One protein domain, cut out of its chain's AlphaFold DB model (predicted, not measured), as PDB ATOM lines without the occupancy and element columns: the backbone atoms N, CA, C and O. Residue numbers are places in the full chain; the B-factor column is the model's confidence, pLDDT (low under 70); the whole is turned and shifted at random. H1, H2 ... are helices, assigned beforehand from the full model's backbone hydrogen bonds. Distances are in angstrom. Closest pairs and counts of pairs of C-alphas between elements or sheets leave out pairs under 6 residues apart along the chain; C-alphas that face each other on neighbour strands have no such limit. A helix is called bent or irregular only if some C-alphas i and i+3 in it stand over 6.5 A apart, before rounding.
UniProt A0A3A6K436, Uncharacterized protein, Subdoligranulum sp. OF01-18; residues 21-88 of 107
ATOM      1  N   ASN A  21      23.582 -42.453  16.964       53.38
ATOM      2  CA  ASN A  21      22.667 -41.575  16.228       53.38
ATOM      3  C   ASN A  21      22.727 -40.113  16.705       53.38
ATOM      4  O   ASN A  21      22.452 -39.204  15.931       53.38
ATOM      5  N   THR A  22      23.180 -39.878  17.937       52.75
ATOM      6  CA  THR A  22      23.507 -38.565  18.517       52.75
ATOM      7  C   THR A  22      24.976 -38.235  18.253       52.75
ATOM      8  O   THR A  22      25.695 -37.685  19.087       52.75
ATOM      9  N   ARG A  23      25.469 -38.532  17.048       54.41
ATOM     10  CA  ARG A  23      26.447 -37.619  16.462       54.41
ATOM     11  C   ARG A  23      25.670 -36.331  16.241       54.41
ATOM     12  O   ARG A  23      24.961 -36.211  15.257       54.41
ATOM     13  N   ASP A  24      25.715 -35.420  17.210       58.75
ATOM     14  CA  ASP A  24      25.018 -34.139  17.128       58.75
ATOM     15  C   ASP A  24      25.544 -33.362  15.909       58.75
ATOM     16  O   ASP A  24      26.538 -32.633  15.982       58.75
ATOM     17  N   PHE A  25      24.887 -33.525  14.761       61.00
ATOM     18  CA  PHE A  25      25.075 -32.736  13.542       61.00
ATOM     19  C   PHE A  25      24.363 -31.389  13.693       61.00
ATOM     20  O   PHE A  25      23.552 -30.963  12.873       61.00
ATOM     21  N   ASN A  26      24.629 -30.715  14.809       74.62
ATOM     22  CA  ASN A  26      24.099 -29.397  15.082       74.62
ATOM     23  C   ASN A  26      25.139 -28.353  14.683       74.62
ATOM     24  O   ASN A  26      25.911 -27.861  15.511       74.62
ATOM     25  N   TYR A  27      25.124 -27.992  13.399       71.75
ATOM     26  CA  TYR A  27      26.052 -27.018  12.827       71.75
ATOM     27  C   TYR A  27      26.021 -25.672  13.568       71.75
ATOM     28  O   TYR A  27      27.040 -25.000  13.671       71.75
ATOM     29  N   ILE A  28      24.889 -25.283  14.167       79.44
ATOM     30  CA  ILE A  28      24.783 -24.049  14.957       79.44
ATOM     31  C   ILE A  28      25.606 -24.137  16.244       79.44
ATOM     32  O   ILE A  28      26.305 -23.182  16.596       79.44
ATOM     33  N   ASN A  29      25.534 -25.259  16.958       82.75
ATOM     34  CA  ASN A  29      26.334 -25.466  18.163       82.75
ATOM     35  C   ASN A  29      27.826 -25.569  17.825       82.75
ATOM     36  O   ASN A  29      28.644 -24.946  18.504       82.75
ATOM     37  N   ASP A  30      28.162 -26.253  16.734       83.19
ATOM     38  CA  ASP A  30      29.540 -26.376  16.258       83.19
ATOM     39  C   ASP A  30      30.134 -25.015  15.841       83.19
ATOM     40  O   ASP A  30      31.260 -24.679  16.211       83.19
ATOM     41  N   LEU A  31      29.363 -24.163  15.156       84.88
ATOM     42  CA  LEU A  31      29.786 -22.804  14.791       84.88
ATOM     43  C   LEU A  31      29.933 -21.888  16.016       84.88
ATOM     44  O   LEU A  31      30.859 -21.075  16.083       84.88
ATOM     45  N   LYS A  32      29.055 -22.024  17.021       87.06
ATOM     46  CA  LYS A  32      29.194 -21.308  18.304       87.06
ATOM     47  C   LYS A  32      30.463 -21.732  19.044       87.06
ATOM     48  O   LYS A  32      31.149 -20.875  19.605       87.06
ATOM     49  N   MET A  33      30.785 -23.025  19.025       86.69
ATOM     50  CA  MET A  33      32.024 -23.561  19.586       86.69
ATOM     51  C   MET A  33      33.247 -22.998  18.850       86.69
ATOM     52  O   MET A  33      34.144 -22.473  19.512       86.69
ATOM     53  N   LEU A  34      33.254 -23.014  17.511       86.75
ATOM     54  CA  LEU A  34      34.326 -22.421  16.703       86.75
ATOM     55  C   LEU A  34      34.545 -20.945  17.052       86.75
ATOM     56  O   LEU A  34      35.659 -20.540  17.381       86.75
ATOM     57  N   ARG A  35      33.476 -20.141  17.093       84.69
ATOM     58  CA  ARG A  35      33.570 -18.716  17.447       84.69
ATOM     59  C   ARG A  35      34.196 -18.495  18.826       84.69
ATOM     60  O   ARG A  35      34.955 -17.547  19.002       84.69
ATOM     61  N   LYS A  36      33.881 -19.353  19.799       86.12
ATOM     62  CA  LYS A  36      34.445 -19.279  21.154       86.12
ATOM     63  C   LYS A  36      35.925 -19.675  21.185       86.12
ATOM     64  O   LYS A  36      36.681 -19.110  21.968       86.12
ATOM     65  N   GLN A  37      36.337 -20.636  20.361       82.50
ATOM     66  CA  GLN A  37      37.716 -21.126  20.329       82.50
ATOM     67  C   GLN A  37      38.663 -20.253  19.498       82.50
ATOM     68  O   GLN A  37      39.859 -20.244  19.769       82.50
ATOM     69  N   TYR A  38      38.149 -19.437  18.573       76.75
ATOM     70  CA  TYR A  38      38.966 -18.548  17.737       76.75
ATOM     71  C   TYR A  38      39.925 -17.641  18.531       76.75
ATOM     72  O   TYR A  38      41.060 -17.427  18.117       76.75
ATOM     73  N   THR A  39      39.504 -17.134  19.694       78.25
ATOM     74  CA  THR A  39      40.338 -16.266  20.547       78.25
ATOM     75  C   THR A  39      41.193 -17.028  21.558       78.25
ATOM     76  O   THR A  39      42.052 -16.430  22.200       78.25
ATOM     77  N   CYS A  40      40.944 -18.327  21.740       76.81
ATOM     78  CA  CYS A  40      41.491 -19.131  22.840       76.81
ATOM     79  C   CYS A  40      42.377 -20.287  22.358       76.81
ATOM     80  O   CYS A  40      42.795 -21.122  23.160       76.81
ATOM     81  N   THR A  41      42.636 -20.377  21.056       79.81
ATOM     82  CA  THR A  41      43.321 -21.510  20.436       79.81
ATOM     83  C   THR A  41      44.362 -21.006  19.443       79.81
ATOM     84  O   THR A  41      44.197 -19.956  18.824       79.81
ATOM     85  N   SER A  42      45.471 -21.735  19.303       85.25
ATOM     86  CA  SER A  42      46.512 -21.368  18.345       85.25
ATOM     87  C   SER A  42      45.966 -21.446  16.914       85.25
ATOM     88  O   SER A  42      45.131 -22.297  16.607       85.25
ATOM     89  N   LYS A  43      46.468 -20.602  16.003       83.38
ATOM     90  CA  LYS A  43      46.047 -20.611  14.587       83.38
ATOM     91  C   LYS A  43      46.128 -22.010  13.965       83.38
ATOM     92  O   LYS A  43      45.258 -22.388  13.190       83.38
ATOM     93  N   ARG A  44      47.170 -22.777  14.301       85.12
ATOM     94  CA  ARG A  44      47.383 -24.134  13.782       85.12
ATOM     95  C   ARG A  44      46.296 -25.095  14.260       85.12
ATOM     96  O   ARG A  44      45.784 -25.865  13.459       85.12
ATOM     97  N   ASP A  45      45.958 -25.050  15.542       80.19
ATOM     98  CA  ASP A  45      44.985 -25.977  16.126       80.19
ATOM     99  C   ASP A  45      43.550 -25.585  15.758       80.19
ATOM    100  O   ASP A  45      42.711 -26.452  15.537       80.19
ATOM    101  N   TYR A  46      43.290 -24.287  15.579       85.94
ATOM    102  CA  TYR A  46      42.018 -23.787  15.065       85.94
ATOM    103  C   TYR A  46      41.751 -24.238  13.621       85.94
ATOM    104  O   TYR A  46      40.639 -24.646  13.298       85.94
ATOM    105  N   LEU A  47      42.772 -24.215  12.756       86.62
ATOM    106  CA  LEU A  47      42.649 -24.728  11.388       86.62
ATOM    107  C   LEU A  47      42.403 -26.240  11.369       86.62
ATOM    108  O   LEU A  47      41.508 -26.685  10.666       86.62
ATOM    109  N   LYS A  48      43.086 -27.014  12.221       85.88
ATOM    110  CA  LYS A  48      42.794 -28.450  12.373       85.88
ATOM    111  C   LYS A  48      41.362 -28.715  12.833       85.88
ATOM    112  O   LYS A  48      40.745 -29.674  12.389       85.88
ATOM    113  N   LEU A  49      40.829 -27.889  13.732       85.00
ATOM    114  CA  LEU A  49      39.442 -28.006  14.182       85.00
ATOM    115  C   LEU A  49      38.447 -27.701  13.056       85.00
ATOM    116  O   LEU A  49      37.416 -28.364  12.959       85.00
ATOM    117  N   LEU A  50      38.758 -26.716  12.210       86.44
ATOM    118  CA  LEU A  50      37.995 -26.441  10.997       86.44
ATOM    119  C   LEU A  50      38.050 -27.623  10.026       86.44
ATOM    120  O   LEU A  50      36.992 -28.038   9.575       86.44
ATOM    121  N   ASP A  51      39.226 -28.200   9.775       84.25
ATOM    122  CA  ASP A  51      39.382 -29.371   8.901       84.25
ATOM    123  C   ASP A  51      38.579 -30.571   9.432       84.25
ATOM    124  O   ASP A  51      37.851 -31.208   8.683       84.25
ATOM    125  N   LEU A  52      38.589 -30.811  10.749       82.44
ATOM    126  CA  LEU A  52      37.780 -31.859  11.385       82.44
ATOM    127  C   LEU A  52      36.267 -31.619  11.260       82.44
ATOM    128  O   LEU A  52      35.496 -32.570  11.145       82.44
ATOM    129  N   LEU A  53      35.824 -30.360  11.312       83.75
ATOM    130  CA  LEU A  53      34.423 -30.001  11.091       83.75
ATOM    131  C   LEU A  53      34.040 -30.132   9.620       83.75
ATOM    132  O   LEU A  53      32.963 -30.638   9.320       83.75
ATOM    133  N   VAL A  54      34.928 -29.729   8.712       80.50
ATOM    134  CA  VAL A  54      34.766 -29.965   7.280       80.50
ATOM    135  C   VAL A  54      34.649 -31.462   7.030       80.50
ATOM    136  O   VAL A  54      33.673 -31.857   6.421       80.50
ATOM    137  N   ASP A  55      35.508 -32.308   7.592       77.31
ATOM    138  CA  ASP A  55      35.417 -33.766   7.449       77.31
ATOM    139  C   ASP A  55      34.124 -34.341   8.055       77.31
ATOM    140  O   ASP A  55      33.480 -35.190   7.437       77.31
ATOM    141  N   LYS A  56      33.688 -33.841   9.225       76.38
ATOM    142  CA  LYS A  56      32.417 -34.227   9.873       76.38
ATOM    143  C   LYS A  56      31.215 -34.006   8.950       76.38
ATOM    144  O   LYS A  56      30.323 -34.846   8.936       76.38
ATOM    145  N   TYR A  57      31.198 -32.905   8.197       72.38
ATOM    146  CA  TYR A  57      30.093 -32.541   7.301       72.38
ATOM    147  C   TYR A  57      30.346 -32.890   5.819       72.38
ATOM    148  O   TYR A  57      29.409 -32.907   5.029       72.38
ATOM    149  N   SER A  58      31.587 -33.189   5.428       67.94
ATOM    150  CA  SER A  58      31.994 -33.522   4.054       67.94
ATOM    151  C   SER A  58      32.038 -35.024   3.801       67.94
ATOM    152  O   SER A  58      31.858 -35.439   2.660       67.94
ATOM    153  N   ALA A  59      32.233 -35.853   4.830       58.31
ATOM    154  CA  ALA A  59      32.019 -37.298   4.724       58.31
ATOM    155  C   ALA A  59      30.529 -37.652   4.504       58.31
ATOM    156  O   ALA A  59      30.190 -38.804   4.241       58.31
ATOM    157  N   GLU A  60      29.635 -36.663   4.597       52.91
ATOM    158  CA  GLU A  60      28.185 -36.807   4.566       52.91
ATOM    159  C   GLU A  60      27.570 -36.636   3.162       52.91
ATOM    160  O   GLU A  60      26.579 -35.939   2.954       52.91
ATOM    161  N   GLU A  61      28.047 -37.437   2.208       50.09
ATOM    162  CA  GLU A  61      27.198 -37.971   1.123       50.09
ATOM    163  C   GLU A  61      25.914 -38.641   1.701       50.09
ATOM    164  O   GLU A  61      24.886 -38.783   1.036       50.09
ATOM    165  N   THR A  62      25.934 -38.978   2.998       52.47
ATOM    166  CA  THR A  62      24.835 -39.504   3.810       52.47
ATOM    167  C   THR A  62      23.804 -38.478   4.300       52.47
ATOM    168  O   THR A  62      22.788 -38.909   4.832       52.47
ATOM    169  N   ALA A  63      23.950 -37.165   4.085       52.25
ATOM    170  CA  ALA A  63      22.927 -36.191   4.504       52.25
ATOM    171  C   ALA A  63      21.633 -36.303   3.667       52.25
ATOM    172  O   ALA A  63      20.519 -36.267   4.196       52.25
ATOM    173  N   ALA A  64      21.768 -36.532   2.356       55.38
ATOM    174  CA  ALA A  64      20.637 -36.801   1.466       55.38
ATOM    175  C   ALA A  64      19.983 -38.160   1.766       55.38
ATOM    176  O   ALA A  64      18.758 -38.291   1.723       55.38
ATOM    177  N   VAL A  65      20.790 -39.161   2.129       54.38
ATOM    178  CA  VAL A  65      20.324 -40.495   2.532       54.38
ATOM    179  C   VAL A  65      19.621 -40.445   3.887       54.38
ATOM    180  O   VAL A  65      18.558 -41.037   4.031       54.38
ATOM    181  N   HIS A  66      20.146 -39.690   4.853       57.94
ATOM    182  CA  HIS A  66      19.535 -39.471   6.162       57.94
ATOM    183  C   HIS A  66      18.196 -38.734   6.027       57.94
ATOM    184  O   HIS A  66      17.187 -39.185   6.564       57.94
ATOM    185  N   ALA A  67      18.134 -37.672   5.217       58.56
ATOM    186  CA  ALA A  67      16.884 -36.976   4.910       58.56
ATOM    187  C   ALA A  67      15.863 -37.877   4.185       58.56
ATOM    188  O   ALA A  67      14.665 -37.827   4.476       58.56
ATOM    189  N   ALA A  68      16.322 -38.730   3.261       64.81
ATOM    190  CA  ALA A  68      15.472 -39.697   2.571       64.81
ATOM    191  C   ALA A  68      14.968 -40.812   3.505       64.81
ATOM    192  O   ALA A  68      13.803 -41.202   3.410       64.81
ATOM    193  N   LEU A  69      15.804 -41.294   4.432       59.56
ATOM    194  CA  LEU A  69      15.414 -42.260   5.460       59.56
ATOM    195  C   LEU A  69      14.380 -41.662   6.414       59.56
ATOM    196  O   LEU A  69      13.341 -42.277   6.635       59.56
ATOM    197  N   MET A  70      14.611 -40.443   6.908       68.25
ATOM    198  CA  MET A  70      13.680 -39.772   7.820       68.25
ATOM    199  C   MET A  70      12.315 -39.527   7.167       68.25
ATOM    200  O   MET A  70      11.285 -39.754   7.798       68.25
ATOM    201  N   LYS A  71      12.279 -39.183   5.872       71.69
ATOM    202  CA  LYS A  71      11.021 -39.099   5.110       71.69
ATOM    203  C   LYS A  71      10.282 -40.434   5.011       71.69
ATOM    204  O   LYS A  71       9.059 -40.454   5.110       71.69
ATOM    205  N   LYS A  72      10.996 -41.547   4.800       70.12
ATOM    206  CA  LYS A  72      10.371 -42.880   4.725       70.12
ATOM    207  C   LYS A  72       9.827 -43.343   6.075       70.12
ATOM    208  O   LYS A  72       8.746 -43.922   6.108       70.12
ATOM    209  N   VAL A  73      10.534 -43.051   7.165       73.31
ATOM    210  CA  VAL A  73      10.074 -43.342   8.532       73.31
ATOM    211  C   VAL A  73       8.795 -42.561   8.846       73.31
ATOM    212  O   VAL A  73       7.793 -43.162   9.218       73.31
ATOM    213  N   GLN A  74       8.771 -41.253   8.565       74.00
ATOM    214  CA  GLN A  74       7.581 -40.414   8.762       74.00
ATOM    215  C   GLN A  74       6.369 -40.888   7.946       74.00
ATOM    216  O   GLN A  74       5.243 -40.850   8.435       74.00
ATOM    217  N   ALA A  75       6.582 -41.349   6.710       79.81
ATOM    218  CA  ALA A  75       5.506 -41.900   5.888       79.81
ATOM    219  C   ALA A  75       4.923 -43.199   6.479       79.81
ATOM    220  O   ALA A  75       3.709 -43.381   6.467       79.81
ATOM    221  N   GLY A  76       5.770 -44.075   7.031       78.25
ATOM    222  CA  GLY A  76       5.328 -45.294   7.713       78.25
ATOM    223  C   GLY A  76       4.511 -45.010   8.975       78.25
ATOM    224  O   GLY A  76       3.460 -45.619   9.170       78.25
ATOM    225  N   ASP A  77       4.941 -44.041   9.786       77.56
ATOM    226  CA  ASP A  77       4.215 -43.628  10.995       77.56
ATOM    227  C   ASP A  77       2.829 -43.050  10.666       77.56
ATOM    228  O   ASP A  77       1.842 -43.353  11.340       77.56
ATOM    229  N   LEU A  78       2.724 -42.258   9.593       75.19
ATOM    230  CA  LEU A  78       1.445 -41.726   9.116       75.19
ATOM    231  C   LEU A  78       0.497 -42.832   8.646       75.19
ATOM    232  O   LEU A  78      -0.696 -42.772   8.949       75.19
ATOM    233  N   GLU A  79       1.008 -43.858   7.963       79.38
ATOM    234  CA  GLU A  79       0.179 -44.997   7.563       79.38
ATOM    235  C   GLU A  79      -0.263 -45.852   8.747       79.38
ATOM    236  O   GLU A  79      -1.415 -46.278   8.788       79.38
ATOM    237  N   ALA A  80       0.587 -46.040   9.756       76.38
ATOM    238  CA  ALA A  80       0.189 -46.722  10.985       76.38
ATOM    239  C   ALA A  80      -0.949 -45.974  11.708       76.38
ATOM    240  O   ALA A  80      -1.917 -46.594  12.157       76.38
ATOM    241  N   ILE A  81      -0.886 -44.637  11.762       71.38
ATOM    242  CA  ILE A  81      -1.959 -43.793  12.311       71.38
ATOM    243  C   ILE A  81      -3.234 -43.898  11.463       71.38
ATOM    244  O   ILE A  81      -4.337 -43.978  12.011       71.38
ATOM    245  N   ARG A  82      -3.117 -43.909  10.128       79.88
ATOM    246  CA  ARG A  82      -4.264 -44.069   9.220       79.88
ATOM    247  C   ARG A  82      -4.957 -45.413   9.437       79.88
ATOM    248  O   ARG A  82      -6.169 -45.433   9.637       79.88
ATOM    249  N   LEU A  83      -4.185 -46.497   9.483       77.25
ATOM    250  CA  LEU A  83      -4.685 -47.855   9.695       77.25
ATOM    251  C   LEU A  83      -5.382 -47.984  11.056       77.25
ATOM    252  O   LEU A  83      -6.474 -48.537  11.152       77.25
ATOM    253  N   TRP A  84      -4.792 -47.408  12.108       72.75
ATOM    254  CA  TRP A  84      -5.411 -47.371  13.431       72.75
ATOM    255  C   TRP A  84      -6.751 -46.622  13.420       72.75
ATOM    256  O   TRP A  84      -7.720 -47.078  14.030       72.75
ATOM    257  N   ASN A  85      -6.840 -45.503  12.698       71.94
ATOM    258  CA  ASN A  85      -8.080 -44.737  12.569       71.94
ATOM    259  C   ASN A  85      -9.163 -45.487  11.776       71.94
ATOM    260  O   ASN A  85     -10.339 -45.372  12.120       71.94
ATOM    261  N   GLU A  86      -8.798 -46.248  10.743       78.06
ATOM    262  CA  GLU A  86      -9.730 -47.096   9.981       78.06
ATOM    263  C   GLU A  86     -10.275 -48.239  10.846       78.06
ATOM    264  O   GLU A  86     -11.489 -48.346  11.016       78.06
ATOM    265  N   MET A  87      -9.396 -48.988  11.518       71.81
ATOM    266  CA  MET A  87      -9.793 -50.036  12.470       71.81
ATOM    267  C   MET A  87     -10.658 -49.485  13.616       71.81
ATOM    268  O   MET A  87     -11.586 -50.136  14.095       71.81
ATOM    269  N   SER A  88     -10.375 -48.264  14.075       64.00
ATOM    270  CA  SER A  88     -11.159 -47.611  15.131       64.00
ATOM    271  C   SER A  88     -12.525 -47.112  14.648       64.00
ATOM    272  O   SER A  88     -13.422 -46.952  15.474       64.00
TER     273      SER A  88
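AT A GLANCE: This is residues 21 to 88 of the 107 residues of an uncharacterized protein of Subdoligranulum sp. OF01-18 (UniProt A0A3A6K436). The model is a short helical hairpin with one long arm: H1 and H2 lie side by side and run opposite ways, and from the far end of H2 the chain goes over a three-residue link into H3, a long helix that sticks out on its own with residues 64 to 88. The hairpin makes the body at one end, and H3 makes much of the length. The printed part has 68 residues with three named helices, in the order H1, H2, H3, and no named strand; the class is all helix. The whole is extended, with a radius of gyration of the C-alphas of 19.4 A, and the C-alphas span 63 by 22 by 13 A along their three main axes.

IN THESE COORDINATES: Start at Asn 21, whose C-alpha stands at (22.667, -41.575, 16.228); residues 21 to 26 come before the first named helix. Find C-alpha 27 at (26.052, -27.018, 12.827): here H1 begins, residues 27 to 37, and it runs 15.1 A from first to last C-alpha, from Tyr 27 to Gln 37, with x and z higher at its end than at its beginning. Residues 38 to 42 then lead to H2, residues 43 to 58, which begins with C-alpha 43 at (46.047, -20.611, 14.587) and runs 21.8 A to Ser 58, where x has fallen again. After residues 59 to 61 look for Thr 62, the first residue of H3, residues 62 to 88. With 27 residues it is the longest helix, 38.6 A from first to last C-alpha, and it ends with C-alpha 88 at (-11.159, -47.611, 15.131).

HOW THE PARTS SIT: Begin with the helical hairpin of H1 and H2. The two helices touch, with 5 pairs of C-alphas within 8 A. Their closest C-alphas are those of Gln 37 and Tyr 46, 7.3 A apart, and their centres are 11.7 A apart. Their lines stand at a shallow tilt of 6 degrees, and they run opposite ways. H2 touches H1 with residues 46 to 53 alone. The link from H1 to H2, five residues, is tight, and so is the link of three residues from H2 to H3. Now move on to H3, which touches no helix: it is apart from H1, and it is apart from H2 too, though it follows H2 in the chain. Residues 64 to 88, which belong to H3, stand free. In the backbones of H1, H2 and H3, every O i to N i+4 pair is within hydrogen-bond range, and none of these helices is bent or irregular.

THE WHOLE: Compare C-alphas 42 and 87 to see the full length: those of Ser 42 and Met 87 are the two farthest apart, at 63.5 A. The C-alphas of Asn 21 and Ser 88, the first and last printed, are 34.4 A apart. Without residues 64 to 88 the body has 43 residues and spans 32 by 17 by 12 A, with a radius of gyration of 11.3 A. The printed part has no cut between residues 21 and 88, and neither of its links between named helices is long. In the B-factor column the mean pLDDT of the printed part is 73.5. Look there at residues 21 to 25, residues 58 to 70 and residue 88, which are under 70; of these, 58 belongs to H2, and 62 to 70 and 88 belong to H3. The mean pLDDT is 83 for H1, 81 for H2 and 69 for H3.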